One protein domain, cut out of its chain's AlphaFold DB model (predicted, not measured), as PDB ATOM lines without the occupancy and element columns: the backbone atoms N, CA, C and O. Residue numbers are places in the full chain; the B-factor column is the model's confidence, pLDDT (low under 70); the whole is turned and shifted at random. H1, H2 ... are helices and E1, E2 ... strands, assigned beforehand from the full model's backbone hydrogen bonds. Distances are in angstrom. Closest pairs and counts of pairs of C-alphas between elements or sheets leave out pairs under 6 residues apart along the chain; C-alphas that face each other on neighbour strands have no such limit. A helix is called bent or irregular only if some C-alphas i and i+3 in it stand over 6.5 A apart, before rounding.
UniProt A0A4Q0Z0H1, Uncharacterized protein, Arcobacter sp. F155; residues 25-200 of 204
ATOM      1  N   ASN A  25     132.050 225.210 162.992       66.00
ATOM      2  CA  ASN A  25     130.624 225.261 162.694       66.00
ATOM      3  C   ASN A  25     129.868 226.400 163.390       66.00
ATOM      4  O   ASN A  25     129.474 226.316 164.548       66.00
ATOM      5  N   ASN A  26     129.630 227.475 162.633       76.25
ATOM      6  CA  ASN A  26     128.975 228.683 163.120       76.25
ATOM      7  C   ASN A  26     127.651 228.903 162.404       76.25
ATOM      8  O   ASN A  26     127.609 228.986 161.174       76.25
ATOM      9  N   TYR A  27     126.582 229.031 163.187       88.88
ATOM     10  CA  TYR A  27     125.310 229.541 162.703       88.88
ATOM     11  C   TYR A  27     125.301 231.069 162.763       88.88
ATOM     12  O   TYR A  27     125.624 231.665 163.790       88.88
ATOM     13  N   THR A  28     124.879 231.710 161.677       89.25
ATOM     14  CA  THR A  28     124.728 233.165 161.608       89.25
ATOM     15  C   THR A  28     123.256 233.537 161.480       89.25
ATOM     16  O   THR A  28     122.661 233.341 160.425       89.25
ATOM     17  N   SER A  29     122.665 234.166 162.501       85.06
ATOM     18  CA  SER A  29     121.240 234.554 162.479       85.06
ATOM     19  C   SER A  29     120.885 235.538 161.357       85.06
ATOM     20  O   SER A  29     119.746 235.556 160.897       85.06
ATOM     21  N   LYS A  30     121.853 236.341 160.885       88.19
ATOM     22  CA  LYS A  30     121.672 237.284 159.767       88.19
ATOM     23  C   LYS A  30     121.448 236.568 158.431       88.19
ATOM     24  O   LYS A  30     120.580 236.974 157.668       88.19
ATOM     25  N   THR A  31     122.241 235.539 158.139       91.94
ATOM     26  CA  THR A  31     122.161 234.776 156.882       91.94
ATOM     27  C   THR A  31     121.299 233.522 157.015       91.94
ATOM     28  O   THR A  31     120.887 232.968 156.000       91.94
ATOM     29  N   LYS A  32     120.983 233.114 158.253       95.06
ATOM     30  CA  LYS A  32     120.345 231.842 158.615       95.06
ATOM     31  C   LYS A  32     121.127 230.644 158.085       95.06
ATOM     32  O   LYS A  32     120.550 229.652 157.655       95.06
ATOM     33  N   GLU A  33     122.448 230.748 158.084       95.25
ATOM     34  CA  GLU A  33     123.330 229.722 157.544       95.25
ATOM     35  C   GLU A  33     124.180 229.128 158.654       95.25
ATOM     36  O   GLU A  33     124.726 229.858 159.480       95.25
ATOM     37  N   LEU A  34     124.282 227.803 158.650       94.69
ATOM     38  CA  LEU A  34     125.231 227.034 159.435       94.69
ATOM     39  C   LEU A  34     126.319 226.514 158.501       94.69
ATOM     40  O   LEU A  34     126.053 225.738 157.581       94.69
ATOM     41  N   SER A  35     127.542 226.962 158.738       94.31
ATOM     42  CA  SER A  35     128.718 226.512 158.001       94.31
ATOM     43  C   SER A  35     129.292 225.244 158.622       94.31
ATOM     44  O   SER A  35     129.334 225.133 159.841       94.31
ATOM     45  N   PHE A  36     129.768 224.323 157.791       93.31
ATOM     46  CA  PHE A  36     130.425 223.083 158.191       93.31
ATOM     47  C   PHE A  36     131.868 223.102 157.711       93.31
ATOM     48  O   PHE A  36     132.122 223.277 156.518       93.31
ATOM     49  N   TYR A  37     132.806 222.918 158.632       91.31
ATOM     50  CA  TYR A  37     134.239 222.941 158.351       91.31
ATOM     51  C   TYR A  37     134.865 221.576 158.585       91.31
ATOM     52  O   TYR A  37     134.478 220.876 159.513       91.31
ATOM     53  N   SER A  38     135.860 221.224 157.783       87.81
ATOM     54  CA  SER A  38     136.657 220.010 157.927       87.81
ATOM     55  C   SER A  38     138.115 220.350 157.641       87.81
ATOM     56  O   SER A  38     138.413 220.942 156.603       87.81
ATOM     57  N   ASN A  39     139.027 220.013 158.557       85.75
ATOM     58  CA  ASN A  39     140.446 220.392 158.467       85.75
ATOM     59  C   ASN A  39     140.635 221.893 158.160       85.75
ATOM     60  O   ASN A  39     141.403 222.264 157.277       85.75
ATOM     61  N   ASN A  40     139.877 222.746 158.860       83.56
ATOM     62  CA  ASN A  40     139.838 224.210 158.711       83.56
ATOM     63  C   ASN A  40     139.340 224.746 157.354       83.56
ATOM     64  O   ASN A  40     139.329 225.957 157.152       83.56
ATOM     65  N   ASN A  41     138.864 223.886 156.452       88.69
ATOM     66  CA  ASN A  41     138.259 224.295 155.187       88.69
ATOM     67  C   ASN A  41     136.734 224.225 155.278       88.69
ATOM     68  O   ASN A  41     136.190 223.255 155.805       88.69
ATOM     69  N   LEU A  42     136.042 225.235 154.752       91.94
ATOM     70  CA  LEU A  42     134.589 225.192 154.593       91.94
ATOM     71  C   LEU A  42     134.236 224.094 153.581       91.94
ATOM     72  O   LEU A  42     134.655 224.175 152.430       91.94
ATOM     73  N   VAL A  43     133.463 223.094 154.002       93.56
ATOM     74  CA  VAL A  43     133.048 221.969 153.143       93.56
ATOM     75  C   VAL A  43     131.588 222.046 152.732       93.56
ATOM     76  O   VAL A  43     131.220 221.615 151.646       93.56
ATOM     77  N   SER A  44     130.720 222.604 153.574       94.88
ATOM     78  CA  SER A  44     129.323 222.799 153.201       94.88
ATOM     79  C   SER A  44     128.671 223.892 154.021       94.88
ATOM     80  O   SER A  44     129.133 224.250 155.101       94.88
ATOM     81  N   THR A  45     127.537 224.369 153.527       95.25
ATOM     82  CA  THR A  45     126.654 225.276 154.254       95.25
ATOM     83  C   THR A  45     125.237 224.717 154.216       95.25
ATOM     84  O   THR A  45     124.757 224.268 153.168       95.25
ATOM     85  N   LEU A  46     124.570 224.750 155.367       96.25
ATOM     86  CA  LEU A  46     123.140 224.519 155.513       96.25
ATOM     87  C   LEU A  46     122.451 225.867 155.684       96.25
ATOM     88  O   LEU A  46     122.679 226.561 156.673       96.25
ATOM     89  N   LYS A  47     121.601 226.227 154.728       96.69
ATOM     90  CA  LYS A  47     120.756 227.413 154.825       96.69
ATOM     91  C   LYS A  47     119.384 227.022 155.350       96.69
ATOM     92  O   LYS A  47     118.718 226.184 154.745       96.69
ATOM     93  N   PHE A  48     118.987 227.647 156.450       96.12
ATOM     94  CA  PHE A  48     117.665 227.512 157.040       96.12
ATOM     95  C   PHE A  48     116.696 228.529 156.417       96.12
ATOM     96  O   PHE A  48     117.056 229.680 156.155       96.12
ATOM     97  N   ASP A  49     115.450 228.120 156.213       96.12
ATOM     98  CA  ASP A  49     114.378 228.943 155.646       96.12
ATOM     99  C   ASP A  49     113.740 229.845 156.728       96.12
ATOM    100  O   ASP A  49     113.764 231.084 156.678       96.12
ATOM    101  N   ASN A  50     113.199 229.210 157.765       94.94
ATOM    102  CA  ASN A  50     112.564 229.800 158.932       94.94
ATOM    103  C   ASN A  50     112.915 229.023 160.227       94.94
ATOM    104  O   ASN A  50     112.057 228.329 160.791       94.94
ATOM    105  N   PRO A  51     114.163 229.145 160.717       96.38
ATOM    106  CA  PRO A  51     114.641 228.388 161.866       96.38
ATOM    107  C   PRO A  51     113.968 228.843 163.164       96.38
ATOM    108  O   PRO A  51     113.957 230.030 163.499       96.38
ATOM    109  N   LYS A  52     113.465 227.889 163.956       96.62
ATOM    110  CA  LYS A  52     113.040 228.138 165.340       96.62
ATOM    111  C   LYS A  52     114.229 227.944 166.270       96.62
ATOM    112  O   LYS A  52     114.483 226.834 166.734       96.62
ATOM    113  N   GLN A  53     114.956 229.027 166.529       95.12
ATOM    114  CA  GLN A  53     116.117 229.009 167.411       95.12
ATOM    115  C   GLN A  53     115.711 229.199 168.878       95.12
ATOM    116  O   GLN A  53     114.880 230.049 169.201       95.12
ATOM    117  N   ARG A  54     116.317 228.423 169.778       94.94
ATOM    118  CA  ARG A  54     116.221 228.615 171.231       94.94
ATOM    119  C   ARG A  54     117.620 228.666 171.814       94.94
ATOM    120  O   ARG A  54     118.364 227.704 171.664       94.94
ATOM    121  N   HIS A  55     117.952 229.772 172.467       92.88
ATOM    122  CA  HIS A  55     119.232 229.937 173.146       92.88
ATOM    123  C   HIS A  55     119.150 229.446 174.588       92.88
ATOM    124  O   HIS A  55     118.145 229.650 175.271       92.88
ATOM    125  N   TYR A  56     120.239 228.846 175.047       89.69
ATOM    126  CA  TYR A  56     120.458 228.442 176.427       89.69
ATOM    127  C   TYR A  56     121.616 229.269 176.954       89.69
ATOM    128  O   TYR A  56     122.772 228.862 176.901       89.69
ATOM    129  N   LEU A  57     121.282 230.483 177.379       75.81
ATOM    130  CA  LEU A  57     122.247 231.411 177.941       75.81
ATOM    131  C   LEU A  57     122.364 231.146 179.441       75.81
ATOM    132  O   LEU A  57     121.351 230.993 180.128       75.81
ATOM    133  N   SER A  58     123.601 231.161 179.931       63.28
ATOM    134  CA  SER A  58     123.902 231.421 181.339       63.28
ATOM    135  C   SER A  58     123.552 230.285 182.308       63.28
ATOM    136  O   SER A  58     122.813 230.473 183.274       63.28
ATOM    137  N   THR A  59     124.155 229.112 182.107       74.56
ATOM    138  CA  THR A  59     124.433 228.204 183.237       74.56
ATOM    139  C   THR A  59     125.930 228.273 183.544       74.56
ATOM    140  O   THR A  59     126.684 228.616 182.635       74.56
ATOM    141  N   PRO A  60     126.399 227.931 184.759       83.44
ATOM    142  CA  PRO A  60     127.830 227.966 185.086       83.44
ATOM    143  C   PRO A  60     128.732 227.190 184.117       83.44
ATOM    144  O   PRO A  60     129.933 227.418 184.101       83.44
ATOM    145  N   CYS A  61     128.153 226.284 183.321       90.25
ATOM    146  CA  CYS A  61     128.871 225.502 182.329       90.25
ATOM    147  C   CYS A  61     128.598 225.846 180.880       90.25
ATOM    148  O   CYS A  61     129.224 225.238 180.025       90.25
ATOM    149  N   VAL A  62     127.663 226.740 180.573       91.12
ATOM    150  CA  VAL A  62     127.224 226.953 179.194       91.12
ATOM    151  C   VAL A  62     127.345 228.413 178.814       91.12
ATOM    152  O   VAL A  62     126.700 229.268 179.424       91.12
ATOM    153  N   MET A  63     128.110 228.652 177.751       84.31
ATOM    154  CA  MET A  63     128.399 229.983 177.229       84.31
ATOM    155  C   MET A  63     127.371 230.403 176.176       84.31
ATOM    156  O   MET A  63     126.530 231.265 176.432       84.31
ATOM    157  N   ASN A  64     127.396 229.769 175.000       87.31
ATOM    158  CA  ASN A  64     126.522 230.117 173.879       87.31
ATOM    159  C   ASN A  64     125.944 228.874 173.188       87.31
ATOM    160  O   ASN A  64     126.196 228.609 172.013       87.31
ATOM    161  N   SER A  65     125.149 228.101 173.929       93.38
ATOM    162  CA  SER A  65     124.471 226.922 173.378       93.38
ATOM    163  C   SER A  65     123.079 227.255 172.859       93.38
ATOM    164  O   SER A  65     122.398 228.146 173.372       93.38
ATOM    165  N   TYR A  66     122.621 226.522 171.850       95.06
ATOM    166  CA  TYR A  66     121.297 226.718 171.269       95.06
ATOM    167  C   TYR A  66     120.814 225.483 170.511       95.06
ATOM    168  O   TYR A  66     121.599 224.659 170.050       95.06
ATOM    169  N   THR A  67     119.499 225.396 170.330       97.31
ATOM    170  CA  THR A  67     118.874 224.461 169.389       97.31
ATOM    171  C   THR A  67     118.226 225.200 168.232       97.31
ATOM    172  O   THR A  67     117.714 226.305 168.427       97.31
ATOM    173  N   ILE A  68     118.167 224.569 167.062       97.50
ATOM    174  CA  ILE A  68     117.367 225.002 165.913       97.50
ATOM    175  C   ILE A  68     116.447 223.855 165.493       97.50
ATOM    176  O   ILE A  68     116.892 222.730 165.285       97.50
ATOM    177  N   GLU A  69     115.160 224.157 165.340       97.69
ATOM    178  CA  GLU A  69     114.164 223.256 164.756       97.69
ATOM    179  C   GLU A  69     113.597 223.870 163.473       97.69
ATOM    180  O   GLU A  69     113.192 225.037 163.463       97.69
ATOM    181  N   GLU A  70     113.515 223.087 162.399       95.62
ATOM    182  CA  GLU A  70     112.981 223.555 161.120       95.62
ATOM    183  C   GLU A  70     112.395 222.415 160.264       95.62
ATOM    184  O   GLU A  70     112.790 221.254 160.371       95.62
ATOM    185  N   LYS A  71     111.458 222.767 159.371       97.25
ATOM    186  CA  LYS A  71     111.169 222.006 158.150       97.25
ATOM    187  C   LYS A  71     111.721 222.767 156.938       97.25
ATOM    188  O   LYS A  71     111.101 223.724 156.486       97.25
ATOM    189  N   ASN A  72     112.886 222.346 156.469       97.50
ATOM    190  CA  ASN A  72     113.626 222.933 155.367       97.50
ATOM    191  C   ASN A  72     113.037 222.484 154.024       97.50
ATOM    192  O   ASN A  72     112.628 221.332 153.867       97.50
ATOM    193  N   SER A  73     113.022 223.382 153.048       97.06
ATOM    194  CA  SER A  73     112.518 223.131 151.697       97.06
ATOM    195  C   SER A  73     113.312 222.065 150.936       97.06
ATOM    196  O   SER A  73     112.713 221.280 150.206       97.06
ATOM    197  N   ASN A  74     114.631 221.994 151.140       96.94
ATOM    198  CA  ASN A  74     115.519 221.074 150.422       96.94
ATOM    199  C   ASN A  74     115.846 219.810 151.216       96.94
ATOM    200  O   ASN A  74     116.095 218.766 150.625       96.94
ATOM    201  N   TYR A  75     115.881 219.907 152.546       97.56
ATOM    202  CA  TYR A  75     116.362 218.826 153.416       97.56
ATOM    203  C   TYR A  75     115.285 218.264 154.347       97.56
ATOM    204  O   TYR A  75     115.551 217.354 155.126       97.56
ATOM    205  N   GLY A  76     114.056 218.776 154.266       97.19
ATOM    206  CA  GLY A  76     112.958 218.322 155.105       97.19
ATOM    207  C   GLY A  76     113.179 218.667 156.573       97.19
ATOM    208  O   GLY A  76     113.617 219.763 156.921       97.19
ATOM    209  N   LYS A  77     112.780 217.770 157.469       98.06
ATOM    210  CA  LYS A  77     112.781 218.064 158.901       98.06
ATOM    211  C   LYS A  77     114.184 217.959 159.493       98.06
ATOM    212  O   LYS A  77     114.840 216.932 159.343       98.06
ATOM    213  N   LEU A  78     114.584 218.994 160.229       98.31
ATOM    214  CA  LEU A  78     115.888 219.100 160.870       98.31
ATOM    215  C   LEU A  78     115.742 219.489 162.342       98.31
ATOM    216  O   LEU A  78     114.963 220.382 162.695       98.31
ATOM    217  N   PHE A  79     116.540 218.844 163.186       98.44
ATOM    218  CA  PHE A  79     116.842 219.315 164.532       98.44
ATOM    219  C   PHE A  79     118.350 219.482 164.661       98.44
ATOM    220  O   PHE A  79     119.109 218.606 164.261       98.44
ATOM    221  N   PHE A  80     118.771 220.588 165.251       98.00
ATOM    222  CA  PHE A  80     120.163 220.907 165.496       98.00
ATOM    223  C   PHE A  80     120.348 221.339 166.946       98.00
ATOM    224  O   PHE A  80     119.576 222.162 167.434       98.00
ATOM    225  N   GLU A  81     121.383 220.843 167.610       97.75
ATOM    226  CA  GLU A  81     121.849 221.334 168.903       97.75
ATOM    227  C   GLU A  81     123.342 221.650 168.815       97.75
ATOM    228  O   GLU A  81     124.137 220.807 168.405       97.75
ATOM    229  N   TYR A  82     123.705 222.865 169.212       96.12
ATOM    230  CA  TYR A  82     125.080 223.291 169.427       96.12
ATOM    231  C   TYR A  82     125.277 223.549 170.914       96.12
ATOM    232  O   TYR A  82     124.511 224.304 171.525       96.12
ATOM    233  N   ILE A  83     126.296 222.915 171.481       95.50
ATOM    234  CA  ILE A  83     126.671 223.026 172.884       95.50
ATOM    235  C   ILE A  83     128.076 223.593 172.948       95.50
ATOM    236  O   ILE A  83     128.970 223.088 172.282       95.50
ATOM    237  N   ASP A  84     128.243 224.632 173.748       93.88
ATOM    238  CA  ASP A  84     129.495 225.342 173.985       93.88
ATOM    239  C   ASP A  84     129.710 225.426 175.490       93.88
ATOM    240  O   ASP A  84     129.018 226.189 176.185       93.88
ATOM    241  N   LEU A  85     130.583 224.545 175.981       93.56
ATOM    242  CA  LEU A  85     130.897 224.454 177.395       93.56
ATOM    243  C   LEU A  85     131.968 225.474 177.785       93.56
ATOM    244  O   LEU A  85     132.933 225.707 177.056       93.56
ATOM    245  N   ASP A  86     131.813 226.043 178.980       92.06
ATOM    246  CA  ASP A  86     132.893 226.794 179.622       92.06
ATOM    247  C   ASP A  86     134.134 225.906 179.792       92.06
ATOM    248  O   ASP A  86     134.022 224.697 180.001       92.06
ATOM    249  N   SER A  87     135.325 226.504 179.736       90.50
ATOM    250  CA  SER A  87     136.590 225.767 179.853       90.50
ATOM    251  C   SER A  87     136.774 225.043 181.184       90.50
ATOM    252  O   SER A  87     137.576 224.121 181.250       90.50
ATOM    253  N   ASN A  88     136.054 225.449 182.231       91.88
ATOM    254  CA  ASN A  88     136.068 224.789 183.536       91.88
ATOM    255  C   ASN A  88     134.948 223.751 183.678       91.88
ATOM    256  O   ASN A  88     134.653 223.304 184.785       91.88
ATOM    257  N   CYS A  89     134.264 223.401 182.591       93.19
ATOM    258  CA  CYS A  89     133.220 222.395 182.595       93.19
ATOM    259  C   CYS A  89     133.552 221.243 181.667       93.19
ATOM    260  O   CYS A  89     134.133 221.405 180.598       93.19
ATOM    261  N   PHE A  90     133.126 220.055 182.076       93.44
ATOM    262  CA  PHE A  90     133.387 218.833 181.339       93.44
ATOM    263  C   PHE A  90     132.157 217.940 181.297       93.44
ATOM    264  O   PHE A  90     131.298 217.951 182.188       93.44
ATOM    265  N   TRP A  91     132.096 217.129 180.248       95.75
ATOM    266  CA  TRP A  91     131.116 216.065 180.125       95.75
ATOM    267  C   TRP A  91     131.399 214.950 181.127       95.75
ATOM    268  O   TRP A  91     132.518 214.455 181.223       95.75
ATOM    269  N   THR A  92     130.374 214.493 181.841       95.56
ATOM    270  CA  THR A  92     130.487 213.373 182.791       95.56
ATOM    271  C   THR A  92     130.545 212.003 182.099       95.56
ATOM    272  O   THR A  92     130.682 210.978 182.762       95.56
ATOM    273  N   GLY A  93     130.460 211.990 180.768       95.19
ATOM    274  CA  GLY A  93     130.489 210.832 179.884       95.19
ATOM    275  C   GLY A  93     130.617 211.275 178.423       95.19
ATOM    276  O   GLY A  93     130.926 212.429 178.139       95.19
ATOM    277  N   LEU A  94     130.380 210.374 177.469       95.38
ATOM    278  CA  LEU A  94     130.445 210.731 176.049       95.38
ATOM    279  C   LEU A  94     129.221 211.561 175.643       95.38
ATOM    280  O   LEU A  94     128.088 211.088 175.737       95.38
ATOM    281  N   ALA A  95     129.458 212.763 175.113       96.69
ATOM    282  CA  ALA A  95     128.406 213.670 174.655       96.69
ATOM    283  C   ALA A  95     127.466 213.011 173.624       96.69
ATOM    284  O   ALA A  95     126.245 213.135 173.717       96.69
ATOM    285  N   SER A  96     128.024 212.240 172.683       96.25
ATOM    286  CA  SER A  96     127.262 211.441 171.713       96.25
ATOM    287  C   SER A  96     126.391 210.370 172.369       96.25
ATOM    288  O   SER A  96     125.232 210.225 171.994       96.25
ATOM    289  N   GLY A  97     126.894 209.684 173.397       97.06
ATOM    290  CA  GLY A  97     126.121 208.694 174.151       97.06
ATOM    291  C   GLY A  97     124.946 209.316 174.912       97.06
ATOM    292  O   GLY A  97     123.842 208.768 174.906       97.06
ATOM    293  N   PHE A  98     125.143 210.494 175.514       98.06
ATOM    294  CA  PHE A  98     124.049 211.240 176.145       98.06
ATOM    295  C   PHE A  98     123.004 211.693 175.130       98.06
ATOM    296  O   PHE A  98     121.804 211.561 175.383       98.06
ATOM    297  N   PHE A  99     123.442 212.173 173.965       98.00
ATOM    298  CA  PHE A  99     122.535 212.539 172.885       98.00
ATOM    299  C   PHE A  99     121.714 211.341 172.402       98.00
ATOM    300  O   PHE A  99     120.495 211.439 172.323       98.00
ATOM    301  N   GLU A 100     122.353 210.201 172.144       97.06
ATOM    302  CA  GLU A 100     121.696 208.961 171.712       97.06
ATOM    303  C   GLU A 100     120.683 208.455 172.741       97.06
ATOM    304  O   GLU A 100     119.554 208.112 172.391       97.06
ATOM    305  N   THR A 101     121.050 208.484 174.023       96.88
ATOM    306  CA  THR A 101     120.154 208.105 175.124       96.88
ATOM    307  C   THR A 101     118.940 209.033 175.187       96.88
ATOM    308  O   THR A 101     117.803 208.570 175.282       96.88
ATOM    309  N   SER A 102     119.161 210.349 175.077       97.25
ATOM    310  CA  SER A 102     118.083 211.340 175.047       97.25
ATOM    311  C   SER A 102     117.194 211.164 173.813       97.25
ATOM    312  O   SER A 102     115.974 211.190 173.932       97.25
ATOM    313  N   LEU A 103     117.782 210.933 172.638       97.25
ATOM    314  CA  LEU A 103     117.067 210.692 171.388       97.25
ATOM    315  C   LEU A 103     116.140 209.477 171.510       97.25
ATOM    316  O   LEU A 103     114.954 209.585 171.202       97.25
ATOM    317  N   ASN A 104     116.665 208.355 172.013       97.12
ATOM    318  CA  ASN A 104     115.918 207.118 172.226       97.12
ATOM    319  C   ASN A 104     114.742 207.314 173.199       97.12
ATOM    320  O   ASN A 104     113.599 206.978 172.887       97.12
ATOM    321  N   TYR A 105     115.016 207.924 174.356       96.44
ATOM    322  CA  TYR A 105     114.024 208.145 175.408       96.44
ATOM    323  C   TYR A 105     112.912 209.113 174.975       96.44
ATOM    324  O   TYR A 105     111.726 208.830 175.138       96.44
ATOM    325  N   GLU A 106     113.275 210.257 174.394       96.81
ATOM    326  CA  GLU A 106     112.329 211.334 174.080       96.81
ATOM    327  C   GLU A 106     111.447 211.010 172.874       96.81
ATOM    328  O   GLU A 106     110.294 211.442 172.812       96.81
ATOM    329  N   LEU A 107     111.968 210.233 171.923       96.75
ATOM    330  CA  LEU A 107     111.188 209.732 170.794       96.75
ATOM    331  C   LEU A 107     110.398 208.461 171.128       96.75
ATOM    332  O   LEU A 107     109.588 208.051 170.299       96.75
ATOM    333  N   LYS A 108     110.593 207.878 172.321       96.06
ATOM    334  CA  LYS A 108     109.954 206.630 172.770       96.06
ATOM    335  C   LYS A 108     110.148 205.498 171.760       96.06
ATOM    336  O   LYS A 108     109.180 204.878 171.326       96.06
ATOM    337  N   LEU A 109     111.389 205.299 171.324       96.12
ATOM    338  CA  LEU A 109     111.697 204.252 170.354       96.12
ATOM    339  C   LEU A 109     111.679 202.891 171.053       96.12
ATOM    340  O   LEU A 109     112.196 202.749 172.160       96.12
ATOM    341  N   ASP A 110     111.110 201.893 170.384       95.38
ATOM    342  CA  ASP A 110     111.106 200.508 170.856       95.38
ATOM    343  C   ASP A 110     112.475 199.860 170.615       95.38
ATOM    344  O   ASP A 110     112.953 199.061 171.421       95.38
ATOM    345  N   SER A 111     113.123 200.214 169.499       96.12
ATOM    346  CA  SER A 111     114.492 199.801 169.195       96.12
ATOM    347  C   SER A 111     115.249 200.852 168.387       96.12
ATOM    348  O   SER A 111     114.694 201.529 167.516       96.12
ATOM    349  N   ILE A 112     116.550 200.956 168.655       96.75
ATOM    350  CA  ILE A 112     117.495 201.762 167.885       96.75
ATOM    351  C   ILE A 112     118.784 200.960 167.683       96.75
ATOM    352  O   ILE A 112     119.408 200.512 168.640       96.75
ATOM    353  N   GLU A 113     119.170 200.747 166.427       97.50
ATOM    354  CA  GLU A 113     120.363 199.987 166.039       97.50
ATOM    355  C   GLU A 113     121.226 200.836 165.102       97.50
ATOM    356  O   GLU A 113     120.719 201.402 164.134       97.50
ATOM    357  N   ILE A 114     122.533 200.922 165.354       97.81
ATOM    358  CA  ILE A 114     123.469 201.578 164.433       97.81
ATOM    359  C   ILE A 114     123.735 200.630 163.259       97.81
ATOM    360  O   ILE A 114     124.369 199.595 163.433       97.81
ATOM    361  N   VAL A 115     123.293 201.005 162.058       98.12
ATOM    362  CA  VAL A 115     123.511 200.224 160.822       98.12
ATOM    363  C   VAL A 115     124.605 200.806 159.926       98.12
ATOM    364  O   VAL A 115     125.006 200.194 158.933       98.12
ATOM    365  N   GLU A 116     125.087 202.000 160.261       98.38
ATOM    366  CA  GLU A 116     126.259 202.631 159.663       98.38
ATOM    367  C   GLU A 116     126.827 203.664 160.633       98.38
ATOM    368  O   GLU A 116     126.077 204.446 161.215       98.38
ATOM    369  N   SER A 117     128.150 203.663 160.782       98.00
ATOM    370  CA  SER A 117     128.904 204.690 161.495       98.00
ATOM    371  C   SER A 117     130.161 204.985 160.690       98.00
ATOM    372  O   SER A 117     130.942 204.075 160.412       98.00
ATOM    373  N   ILE A 118     130.329 206.233 160.270       98.38
ATOM    374  CA  ILE A 118     131.486 206.692 159.504       98.38
ATOM    375  C   ILE A 118     132.100 207.866 160.257       98.38
ATOM    376  O   ILE A 118     131.501 208.937 160.342       98.38
ATOM    377  N   ASP A 119     133.303 207.652 160.777       97.31
ATOM    378  CA  ASP A 119     134.103 208.688 161.420       97.31
ATOM    379  C   ASP A 119     135.063 209.300 160.398       97.31
ATOM    380  O   ASP A 119     135.805 208.589 159.714       97.31
ATOM    381  N   ILE A 120     135.031 210.624 160.268       95.38
ATOM    382  CA  ILE A 120     135.926 211.368 159.383       95.38
ATOM    383  C   ILE A 120     136.245 212.734 159.984       95.38
ATOM    384  O   ILE A 120     135.364 213.563 160.219       95.38
ATOM    385  N   ASN A 121     137.534 212.973 160.225       91.44
ATOM    386  CA  ASN A 121     138.030 214.151 160.935       91.44
ATOM    387  C   ASN A 121     137.314 214.308 162.290       91.44
ATOM    388  O   ASN A 121     137.400 213.425 163.139       91.44
ATOM    389  N   ASN A 122     136.597 215.410 162.493       91.69
ATOM    390  CA  ASN A 122     135.856 215.692 163.717       91.69
ATOM    391  C   ASN A 122     134.351 215.386 163.609       91.69
ATOM    392  O   ASN A 122     133.583 215.831 164.463       91.69
ATOM    393  N   TYR A 123     133.932 214.663 162.567       96.38
ATOM    394  CA  TYR A 123     132.551 214.243 162.355       96.38
ATOM    395  C   TYR A 123     132.380 212.745 162.562       96.38
ATOM    396  O   TYR A 123     133.200 211.941 162.121       96.38
ATOM    397  N   THR A 124     131.232 212.391 163.121       98.06
ATOM    398  CA  THR A 124     130.702 211.034 163.146       98.06
ATOM    399  C   THR A 124     129.332 211.050 162.485       98.06
ATOM    400  O   THR A 124     128.387 211.679 162.967       98.06
ATOM    401  N   PHE A 125     129.226 210.353 161.364       98.56
ATOM    402  CA  PHE A 125     128.001 210.181 160.600       98.56
ATOM    403  C   PHE A 125     127.384 208.834 160.973       98.56
ATOM    404  O   PHE A 125     127.990 207.794 160.723       98.56
ATOM    405  N   LYS A 126     126.197 208.842 161.588       98.56
ATOM    406  CA  LYS A 126     125.470 207.625 161.964       98.56
ATOM    407  C   LYS A 126     124.140 207.509 161.236       98.56
ATOM    408  O   LYS A 126     123.346 208.450 161.215       98.56
ATOM    409  N   THR A 127     123.865 206.313 160.726       98.62
ATOM    410  CA  THR A 127     122.517 205.903 160.323       98.62
ATOM    411  C   THR A 127     121.993 204.884 161.326       98.62
ATOM    412  O   THR A 127     122.602 203.833 161.537       98.62
ATOM    413  N   TYR A 128     120.840 205.184 161.914       98.44
ATOM    414  CA  TYR A 128     120.121 204.289 162.810       98.44
ATOM    415  C   TYR A 128     118.981 203.599 162.084       98.44
ATOM    416  O   TYR A 128     118.246 204.244 161.339       98.44
ATOM    417  N   LYS A 129     118.786 202.315 162.369       98.38
ATOM    418  CA  LYS A 129     117.543 201.598 162.114       98.38
ATOM    419  C   LYS A 129     116.669 201.701 163.359       98.38
ATOM    420  O   LYS A 129     117.077 201.308 164.448       98.38
ATOM    421  N   VAL A 130     115.481 202.263 163.188       98.06
ATOM    422  CA  VAL A 130     114.535 202.596 164.252       98.06
ATOM    423  C   VAL A 130     113.304 201.706 164.140       98.06
ATOM    424  O   VAL A 130     112.716 201.589 163.055       98.06
ATOM    425  N   ASN A 131     112.925 201.086 165.261       96.56
ATOM    426  CA  ASN A 131     111.792 200.166 165.396       96.56
ATOM    427  C   ASN A 131     111.794 199.073 164.313       96.56
ATOM    428  O   ASN A 131     110.754 198.699 163.787       96.56
ATOM    429  N   ASN A 132     112.986 198.617 163.913       95.12
ATOM    430  CA  ASN A 132     113.232 197.637 162.850       95.12
ATOM    431  C   ASN A 132     112.686 197.966 161.443       95.12
ATOM    432  O   ASN A 132     112.875 197.160 160.531       95.12
ATOM    433  N   GLU A 133     112.092 199.137 161.223       95.56
ATOM    434  CA  GLU A 133     111.359 199.443 159.987       95.56
ATOM    435  C   GLU A 133     111.877 200.659 159.226       95.56
ATOM    436  O   GLU A 133     111.690 200.757 158.011       95.56
ATOM    437  N   SER A 134     112.457 201.620 159.936       98.25
ATOM    438  CA  SER A 134     112.740 202.943 159.386       98.25
ATOM    439  C   SER A 134     114.147 203.409 159.716       98.25
ATOM    440  O   SER A 134     114.813 202.811 160.555       98.25
ATOM    441  N   TYR A 135     114.615 204.454 159.035       98.56
ATOM    442  CA  TYR A 135     115.985 204.937 159.162       98.56
ATOM    443  C   TYR A 135     116.036 206.403 159.594       98.56
ATOM    444  O   TYR A 135     115.230 207.218 159.142       98.56
ATOM    445  N   LEU A 136     117.000 206.732 160.454       98.62
ATOM    446  CA  LEU A 136     117.265 208.083 160.944       98.62
ATOM    447  C   LEU A 136     118.749 208.406 160.780       98.62
ATOM    448  O   LEU A 136     119.598 207.604 161.159       98.62
ATOM    449  N   SER A 137     119.059 209.578 160.233       98.69
ATOM    450  CA  SER A 137     120.435 210.009 160.005       98.69
ATOM    451  C   SER A 137     120.814 211.079 161.019       98.69
ATOM    452  O   SER A 137     120.071 212.039 161.232       98.69
ATOM    453  N   VAL A 138     121.967 210.907 161.656       98.69
ATOM    454  CA  VAL A 138     122.483 211.828 162.667       98.69
ATOM    455  C   VAL A 138     123.935 212.149 162.361       98.69
ATOM    456  O   VAL A 138     124.730 211.262 162.054       98.69
ATOM    457  N   ILE A 139     124.278 213.426 162.460       98.44
ATOM    458  CA  ILE A 139     125.647 213.919 162.370       98.44
ATOM    459  C   ILE A 139     126.034 214.420 163.751       98.44
ATOM    460  O   ILE A 139     125.360 215.279 164.323       98.44
ATOM    461  N   TYR A 140     127.128 213.891 164.270       97.44
ATOM    462  CA  TYR A 140     127.803 214.412 165.443       97.44
ATOM    463  C   TYR A 140     129.086 215.106 165.003       97.44
ATOM    464  O   TYR A 140     129.791 214.599 164.133       97.44
ATOM    465  N   SER A 141     129.409 216.247 165.605       95.19
ATOM    466  CA  SER A 141     130.767 216.782 165.544       95.19
ATOM    467  C   SER A 141     131.196 217.368 166.877       95.19
ATOM    468  O   SER A 141     130.368 217.711 167.721       95.19
ATOM    469  N   TYR A 142     132.504 217.463 167.075       91.94
ATOM    470  CA  TYR A 142     133.094 218.011 168.291       91.94
ATOM    471  C   TYR A 142     134.309 218.881 167.975       91.94
ATOM    472  O   TYR A 142     134.965 218.691 166.947       91.94
ATOM    473  N   TYR A 143     134.596 219.849 168.846       89.38
ATOM    474  CA  TYR A 143     135.804 220.668 168.781       89.38
ATOM    475  C   TYR A 143     136.121 221.325 170.130       89.38
ATOM    476  O   TYR A 143     135.378 222.187 170.584       89.38
ATOM    477  N   THR A 144     137.251 220.974 170.751       86.50
ATOM    478  CA  THR A 144     137.690 221.484 172.068       86.50
ATOM    479  C   THR A 144     136.604 221.363 173.151       86.50
ATOM    480  O   THR A 144     136.514 220.313 173.776       86.50
ATOM    481  N   ASN A 145     135.757 222.385 173.325       89.25
ATOM    482  CA  ASN A 145     134.668 222.434 174.312       89.25
ATOM    483  C   ASN A 145     133.272 222.490 173.671       89.25
ATOM    484  O   ASN A 145     132.275 222.702 174.363       89.25
ATOM    485  N   THR A 146     133.196 222.333 172.349       92.88
ATOM    486  CA  THR A 146     131.950 222.419 171.600       92.88
ATOM    487  C   THR A 146     131.539 221.064 171.052       92.88
ATOM    488  O   THR A 146     132.361 220.252 170.615       92.88
ATOM    489  N   ASN A 147     130.235 220.816 171.066       95.44
ATOM    490  CA  ASN A 147     129.621 219.617 170.522       95.44
ATOM    491  C   ASN A 147     128.401 220.006 169.704       95.44
ATOM    492  O   ASN A 147     127.651 220.917 170.052       95.44
ATOM    493  N   MET A 148     128.194 219.285 168.617       96.06
ATOM    494  CA  MET A 148     127.142 219.547 167.661       96.06
ATOM    495  C   MET A 148     126.402 218.253 167.363       96.06
ATOM    496  O   MET A 148     127.021 217.231 167.069       96.06
ATOM    497  N   PHE A 149     125.077 218.322 167.379       98.06
ATOM    498  CA  PHE A 149     124.200 217.216 167.026       98.06
ATOM    499  C   PHE A 149     123.200 217.693 165.982       98.06
ATOM    500  O   PHE A 149     122.426 218.612 166.237       98.06
ATOM    501  N   LEU A 150     123.197 217.069 164.807       98.31
ATOM    502  CA  LEU A 150     122.209 217.314 163.762       98.31
ATOM    503  C   LEU A 150     121.432 216.028 163.497       98.31
ATOM    504  O   LEU A 150     122.017 215.020 163.116       98.31
ATOM    505  N   VAL A 151     120.115 216.081 163.653       98.69
ATOM    506  CA  VAL A 151     119.191 215.024 163.245       98.69
ATOM    507  C   VAL A 151     118.577 215.426 161.913       98.69
ATOM    508  O   VAL A 151     117.866 216.429 161.826       98.69
ATOM    509  N   ASP A 152     118.848 214.623 160.890       98.44
ATOM    510  CA  ASP A 152     118.306 214.766 159.545       98.44
ATOM    511  C   ASP A 152     117.329 213.615 159.274       98.44
ATOM    512  O   ASP A 152     117.713 212.461 159.036       98.44
ATOM    513  N   TYR A 153     116.037 213.935 159.347       98.31
ATOM    514  CA  TYR A 153     114.978 212.940 159.206       98.31
ATOM    515  C   TYR A 153     114.930 212.357 157.793       98.31
ATOM    516  O   TYR A 153     114.738 211.151 157.649       98.31
ATOM    517  N   GLU A 154     115.207 213.160 156.765       98.00
ATOM    518  CA  GLU A 154     115.204 212.704 155.372       98.00
ATOM    519  C   GLU A 154     116.559 212.108 154.951       98.00
ATOM    520  O   GLU A 154     116.640 211.348 153.992       98.00
ATOM    521  N   GLY A 155     117.636 212.413 155.681       98.00
ATOM    522  CA  GLY A 155     118.998 211.956 155.383       98.00
ATOM    523  C   GLY A 155     119.637 212.645 154.171       98.00
ATOM    524  O   GLY A 155     120.724 212.247 153.733       98.00
ATOM    525  N   MET A 156     118.978 213.665 153.615       98.00
ATOM    526  CA  MET A 156     119.416 214.378 152.416       98.00
ATOM    527  C   MET A 156     120.629 215.272 152.689       98.00
ATOM    528  O   MET A 156     121.617 215.200 151.955       98.00
ATOM    529  N   PHE A 157     120.594 216.080 153.753       98.25
ATOM    530  CA  PHE A 157     121.729 216.921 154.131       98.25
ATOM    531  C   PHE A 157     122.886 216.078 154.664       98.25
ATOM    532  O   PHE A 157     124.030 216.323 154.293       98.25
ATOM    533  N   TYR A 158     122.592 215.045 155.459       98.38
ATOM    534  CA  TYR A 158     123.567 214.042 155.890       98.38
ATOM    535  C   TYR A 158     124.340 213.477 154.698       98.38
ATOM    536  O   TYR A 158     125.569 213.505 154.682       98.38
ATOM    537  N   THR A 159     123.622 213.008 153.671       98.19
ATOM    538  CA  THR A 159     124.243 212.396 152.491       98.19
ATOM    539  C   THR A 159     125.041 213.423 151.695       98.19
ATOM    540  O   THR A 159     126.137 213.107 151.236       98.19
ATOM    541  N   LYS A 160     124.518 214.646 151.545       98.00
ATOM    542  CA  LYS A 160     125.238 215.748 150.902       98.00
ATOM    543  C   LYS A 160     126.552 216.036 151.630       98.00
ATOM    544  O   LYS A 160     127.601 215.946 151.007       98.00
ATOM    545  N   LEU A 161     126.506 216.332 152.931       97.69
ATOM    546  CA  LEU A 161     127.689 216.683 153.715       97.69
ATOM    547  C   LEU A 161     128.717 215.547 153.730       97.69
ATOM    548  O   LEU A 161     129.903 215.808 153.557       97.69
ATOM    549  N   LEU A 162     128.273 214.295 153.881       97.69
ATOM    550  CA  LEU A 162     129.169 213.141 153.854       97.69
ATOM    551  C   LEU A 162     129.876 213.001 152.498       97.69
ATOM    552  O   LEU A 162     131.059 212.692 152.471       97.69
ATOM    553  N   LYS A 163     129.199 213.282 151.377       97.31
ATOM    554  CA  LYS A 163     129.837 213.288 150.050       97.31
ATOM    555  C   LYS A 163     130.848 214.421 149.870       97.31
ATOM    556  O   LYS A 163     131.849 214.204 149.201       97.31
ATOM    557  N   GLU A 164     130.633 215.588 150.480       96.25
ATOM    558  CA  GLU A 164     131.620 216.684 150.432       96.25
ATOM    559  C   GLU A 164     132.939 216.295 151.122       96.25
ATOM    560  O   GLU A 164     134.014 216.704 150.692       96.25
ATOM    561  N   VAL A 165     132.874 215.484 152.185       95.38
ATOM    562  CA  VAL A 165     134.070 215.022 152.917       95.38
ATOM    563  C   VAL A 165     134.583 213.653 152.456       95.38
ATOM    564  O   VAL A 165     135.741 213.324 152.702       95.38
ATOM    565  N   LYS A 166     133.743 212.859 151.785       96.44
ATOM    566  CA  LYS A 166     134.032 211.511 151.280       96.44
ATOM    567  C   LYS A 166     133.357 211.298 149.908       96.44
ATOM    568  O   LYS A 166     132.281 210.692 149.846       96.44
ATOM    569  N   PRO A 167     133.940 211.811 148.807       96.25
ATOM    570  CA  PRO A 167     133.284 211.880 147.492       96.25
ATOM    571  C   PRO A 167     132.844 210.539 146.897       96.25
ATOM    572  O   PRO A 167     131.871 210.480 146.147       96.25
ATOM    573  N   GLU A 168     133.532 209.452 147.239       97.19
ATOM    574  CA  GLU A 168     133.225 208.095 146.787       97.19
ATOM    575  C   GLU A 168     132.058 207.440 147.546       97.19
ATOM    576  O   GLU A 168     131.658 206.319 147.227       97.19
ATOM    577  N   TYR A 169     131.501 208.109 148.561       97.56
ATOM    578  CA  TYR A 169     130.394 207.577 149.347       97.56
ATOM    579  C   TYR A 169     129.102 207.436 148.524       97.56
ATOM    580  O   TYR A 169     128.599 208.382 147.909       97.56
ATOM    581  N   ILE A 170     128.501 206.246 148.601       96.19
ATOM    582  CA  ILE A 170     127.195 205.921 148.022       96.19
ATOM    583  C   ILE A 170     126.255 205.527 149.161       96.19
ATOM    584  O   ILE A 170     126.504 204.554 149.873       96.19
ATOM    585  N   SER A 171     125.164 206.278 149.322       94.25
ATOM    586  CA  SER A 171     124.210 206.041 150.407       94.25
ATOM    587  C   SER A 171     123.426 204.750 150.199       94.25
ATOM    588  O   SER A 171     122.782 204.565 149.170       94.25
ATOM    589  N   LYS A 172     123.440 203.877 151.210       96.25
ATOM    590  CA  LYS A 172     122.660 202.626 151.231       96.25
ATOM    591  C   LYS A 172     121.223 202.824 151.729       96.25
ATOM    592  O   LYS A 172     120.377 201.946 151.543       96.25
ATOM    593  N   TYR A 173     120.960 203.954 152.392       96.56
ATOM    594  CA  TYR A 173     119.766 204.155 153.222       96.56
ATOM    595  C   TYR A 173     118.923 205.379 152.846       96.56
ATOM    596  O   TYR A 173     117.875 205.587 153.460       96.56
ATOM    597  N   LEU A 174     119.349 206.186 151.866       95.94
ATOM    598  CA  LEU A 174     118.612 207.386 151.449       95.94
ATOM    599  C   LEU A 174     117.226 207.036 150.882       95.94
ATOM    600  O   LEU A 174     116.239 207.644 151.273       95.94
ATOM    601  N   ASP A 175     117.143 205.988 150.060       96.56
ATOM    602  CA  ASP A 175     115.894 205.552 149.410       96.56
ATOM    603  C   ASP A 175     115.047 204.600 150.280       96.56
ATOM    604  O   ASP A 175     114.143 203.916 149.795       96.56
ATOM    605  N   LYS A 176     115.365 204.474 151.574       97.44
ATOM    606  CA  LYS A 176     114.640 203.603 152.513       97.44
ATOM    607  C   LYS A 176     113.582 204.392 153.289       97.44
ATOM    608  O   LYS A 176     113.668 205.609 153.414       97.44
ATOM    609  N   LYS A 177     112.603 203.684 153.874       98.12
ATOM    610  CA  LYS A 177     111.564 204.273 154.743       98.12
ATOM    611  C   LYS A 177     112.220 205.112 155.848       98.12
ATOM    612  O   LYS A 177     112.961 204.580 156.672       98.12
ATOM    613  N   ARG A 178     111.948 206.415 155.874       97.94
ATOM    614  CA  ARG A 178     112.504 207.345 156.865       97.94
ATOM    615  C   ARG A 178     111.682 207.344 158.148       97.94
ATOM    616  O   ARG A 178     110.467 207.146 158.114       97.94
ATOM    617  N   PHE A 179     112.348 207.516 159.287       97.94
ATOM    618  CA  PHE A 179     111.669 207.588 160.577       97.94
ATOM    619  C   PHE A 179     110.856 208.885 160.666       97.94
ATOM    620  O   PHE A 179     111.389 209.976 160.486       97.94
ATOM    621  N   ALA A 180     109.565 208.782 160.974       95.25
ATOM    622  CA  ALA A 180     108.684 209.936 161.124       95.25
ATOM    623  C   ALA A 180     108.584 210.332 162.606       95.25
ATOM    624  O   ALA A 180     107.701 209.870 163.323       95.25
ATOM    625  N   GLY A 181     109.492 211.193 163.070       94.31
ATOM    626  CA  GLY A 181     109.540 211.641 164.468       94.31
ATOM    627  C   GLY A 181     109.713 213.147 164.636       94.31
ATOM    628  O   GLY A 181     109.711 213.910 163.667       94.31
ATOM    629  N   ASN A 182     109.832 213.603 165.886       95.31
ATOM    630  CA  ASN A 182     110.080 215.008 166.214       95.31
ATOM    631  C   ASN A 182     110.895 215.174 167.503       95.31
ATOM    632  O   ASN A 182     110.331 215.393 168.573       95.31
ATOM    633  N   TYR A 183     112.213 215.084 167.402       97.38
ATOM    634  CA  TYR A 183     113.108 215.361 168.511       97.38
ATOM    635  C   TYR A 183     113.266 216.875 168.649       97.38
ATOM    636  O   TYR A 183     113.526 217.569 167.670       97.38
ATOM    637  N   ASN A 184     113.056 217.388 169.859       95.81
ATOM    638  CA  ASN A 184     113.036 218.824 170.144       95.81
ATOM    639  C   ASN A 184     113.588 219.162 171.537       95.81
ATOM    640  O   ASN A 184     113.174 220.133 172.180       95.81
ATOM    641  N   LYS A 185     114.476 218.306 172.042       96.56
ATOM    642  CA  LYS A 185     114.976 218.361 173.415       96.56
ATOM    643  C   LYS A 185     116.441 218.751 173.405       96.56
ATOM    644  O   LYS A 185     117.187 218.321 172.539       96.56
ATOM    645  N   SER A 186     116.823 219.559 174.385       96.56
ATOM    646  CA  SER A 186     118.201 220.003 174.563       96.56
ATOM    647  C   SER A 186     118.837 219.270 175.734       96.56
ATOM    648  O   SER A 186     118.247 219.223 176.822       96.56
ATOM    649  N   LEU A 187     120.048 218.753 175.524       97.00
ATOM    650  CA  LEU A 187     120.875 218.221 176.603       97.00
ATOM    651  C   LEU A 187     121.190 219.308 177.630       97.00
ATOM    652  O   LEU A 187     121.117 219.041 178.826       97.00
ATOM    653  N   VAL A 188     121.426 220.549 177.190       95.69
ATOM    654  CA  VAL A 188     121.669 221.681 178.098       95.69
ATOM    655  C   VAL A 188     120.501 221.900 179.049       95.69
ATOM    656  O   VAL A 188     120.688 221.980 180.261       95.69
ATOM    657  N   ARG A 189     119.272 221.943 178.524       94.06
ATOM    658  CA  ARG A 189     118.079 222.122 179.364       94.06
ATOM    659  C   ARG A 189     117.889 220.966 180.349       94.06
ATOM    660  O   ARG A 189     117.445 221.187 181.472       94.06
ATOM    661  N   LYS A 190     118.175 219.739 179.916       94.38
ATOM    662  CA  LYS A 190     118.020 218.530 180.733       94.38
ATOM    663  C   LYS A 190     119.154 218.343 181.744       94.38
ATOM    664  O   LYS A 190     118.959 217.643 182.733       94.38
ATOM    665  N   ASN A 191     120.289 219.015 181.559       94.50
ATOM    666  CA  ASN A 191     121.460 218.875 182.419       94.50
ATOM    667  C   ASN A 191     121.178 219.160 183.906       94.50
ATOM    668  O   ASN A 191     121.816 218.560 184.761       94.50
ATOM    669  N   ILE A 192     120.189 220.011 184.212       89.06
ATOM    670  CA  ILE A 192     119.758 220.328 185.589       89.06
ATOM    671  C   ILE A 192     119.364 219.063 186.373       89.06
ATOM    672  O   ILE A 192     119.556 219.011 187.585       89.06
ATOM    673  N   PHE A 193     118.825 218.050 185.690       90.38
ATOM    674  CA  PHE A 193     118.389 216.793 186.302       90.38
ATOM    675  C   PHE A 193     119.333 215.632 185.978       90.38
ATOM    676  O   PHE A 193     119.575 214.782 186.828       90.38
ATOM    677  N   GLU A 194     119.882 215.615 184.763       93.44
ATOM    678  CA  GLU A 194     120.597 214.452 184.223       93.44
ATOM    679  C   GLU A 194     122.119 214.509 184.437       93.44
ATOM    680  O   GLU A 194     122.798 213.498 184.285       93.44
ATOM    681  N   ASN A 195     122.677 215.670 184.808       92.88
ATOM    682  CA  ASN A 195     124.113 215.860 185.070       92.88
ATOM    683  C   ASN A 195     125.043 215.365 183.938       92.88
ATOM    684  O   ASN A 195     126.118 214.817 184.202       92.88
ATOM    685  N   TYR A 196     124.652 215.571 182.678       95.50
ATOM    686  CA  TYR A 196     125.464 215.266 181.495       95.50
ATOM    687  C   TYR A 196     126.822 215.982 181.483       95.50
ATOM    688  O   TYR A 196     127.812 215.442 180.996       95.50
ATOM    689  N   PHE A 197     126.890 217.194 182.022       94.94
ATOM    690  CA  PHE A 197     128.117 217.964 182.185       94.94
ATOM    691  C   PHE A 197     128.069 218.786 183.474       94.94
ATOM    692  O   PHE A 197     126.996 219.141 183.972       94.94
ATOM    693  N   ARG A 198     129.237 219.086 184.038       93.44
ATOM    694  CA  ARG A 198     129.355 219.811 185.310       93.44
ATOM    695  C   ARG A 198     130.650 220.604 185.397       93.44
ATOM    696  O   ARG A 198     131.584 220.354 184.642       93.44
ATOM    697  N   TYR A 199     130.671 221.531 186.348       92.00
ATOM    698  CA  TYR A 199     131.845 222.325 186.675       92.00
ATOM    699  C   TYR A 199     132.902 221.453 187.348       92.00
ATOM    700  O   TYR A 199     132.575 220.612 188.196       92.00
ATOM    701  N   GLU A 200     134.157 221.669 186.980       85.19
ATOM    702  CA  GLU A 200     135.308 221.065 187.622       85.19
ATOM    703  C   GLU A 200     135.476 221.641 189.018       85.19
ATOM    704  O   GLU A 200     135.865 222.788 189.220       85.19
TER     705      GLU A 200
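This is residues 25 to 200 of the 204 residues of an uncharacterized protein of Arcobacter sp. F155 (UniProt A0A4Q0Z0H1). Look first for a twisted sheet of seven strands that curls round the helix H1; H3 is on the same face of the sheet as H1 and H2 is on the opposite face, a build of three layers with helices on both faces of the sheet. The hairpin of E1 and E2 packs on H2, and the small strand pair E6 and E11 sits at one end of the longest axis. The printed part has 176 residues, with three named helices and eleven named strands in the order E1 E2 E3 E4 E5 E6 H1 E7 E8 E9 E10 H2 H3 E11; the class is mixed, helices and strands. The large sheet runs E3 E4 E5 E10 E9 E8 E7, antiparallel throughout. The whole is compact, with a radius of gyration of the C-alphas of 15.6 A, and rounded, spanning 44 by 38 by 30 A.

Begin with E1, residues 33 to 38, and E2, residues 41 to 47, an antiparallel hairpin in which N 34 and O 46 are 2.8 A apart. Residues 27 to 28 pair antiparallel with residues 33 to 34 of E1. Next comes a meander, each strand the antiparallel neighbour of the one before: E3, residues 52 to 59, E4, residues 62 to 72, and E5, residues 76 to 84. Check N 54 and O 67 at 2.9 A, then N 68 and O 80 at 2.8 A. A second meander holds E7, residues 112 to 120, E8, residues 123 to 130, E9, residues 134 to 143, and E10, residues 146 to 152; here N 118 and O 125, N 124 and O 140, and N 139 and O 150 are each 2.8 A apart. E7 bends by 61 degrees at residue 115. E5, of the first meander, and E10, of the second, are antiparallel neighbours, with 171 degrees between their N-to-C directions and N 149 and O 81 2.8 A apart; E3 and E7 are the edge strands. H1, residues 95 to 107, is on this sheet, and the closest C-alphas of H1 and E9 are those of Ser 96 and Tyr 140, 7.0 A apart. On the opposite face find H2, residues 156 to 165, over E9 and E8 at a height of 8.8 A over the sheet, slantwise to the strands at 35 degrees to E8 on the local plane. The closest C-alphas of E2 and H2 are those of Val 43 and Glu 164, 6.1 A apart. H3, residues 187 to 194, stands up from the sheet over E4, on the same face as H1; it is only just irregular, with C-alphas 189 and 192 6.7 A apart. H1, with residues 98 to 102 alone, and H3 only just touch, with 3 pairs of C-alphas within 8 A, the closest being Phe 99 and Leu 187 at 7.0 A; they are about perpendicular at 84 degrees. E6, residues 89 to 91, and E11, residues 197 to 199, are antiparallel neighbours, with N 90 and O 198 3.0 A apart. Every O i to N i+4 pair is within hydrogen-bond range in H1 and H2, and 2 of 4 are in H3.

Find C-alpha 33 at (123.330, 229.722, 157.544), where E1 begins. E4 runs 27.7 A, E5 26.1 A and E9 30.6 A from first to last C-alpha. H1 starts at C-alpha 95, (128.406, 213.670, 174.655), and runs 18.1 A; H2 runs 14.7 A and H3 8.5 A. E11 ends at C-alpha 199, (131.845, 222.325, 186.675).

The two C-alphas farthest apart are those of Asp 175 and Glu 200, at 45.6 A. The printed part has no cut. The link from H2 to H3, residues 166 to 186, is long; the other links are tight. The mean pLDDT of the printed part is 94.5, and residues 25 and 58 are under 70.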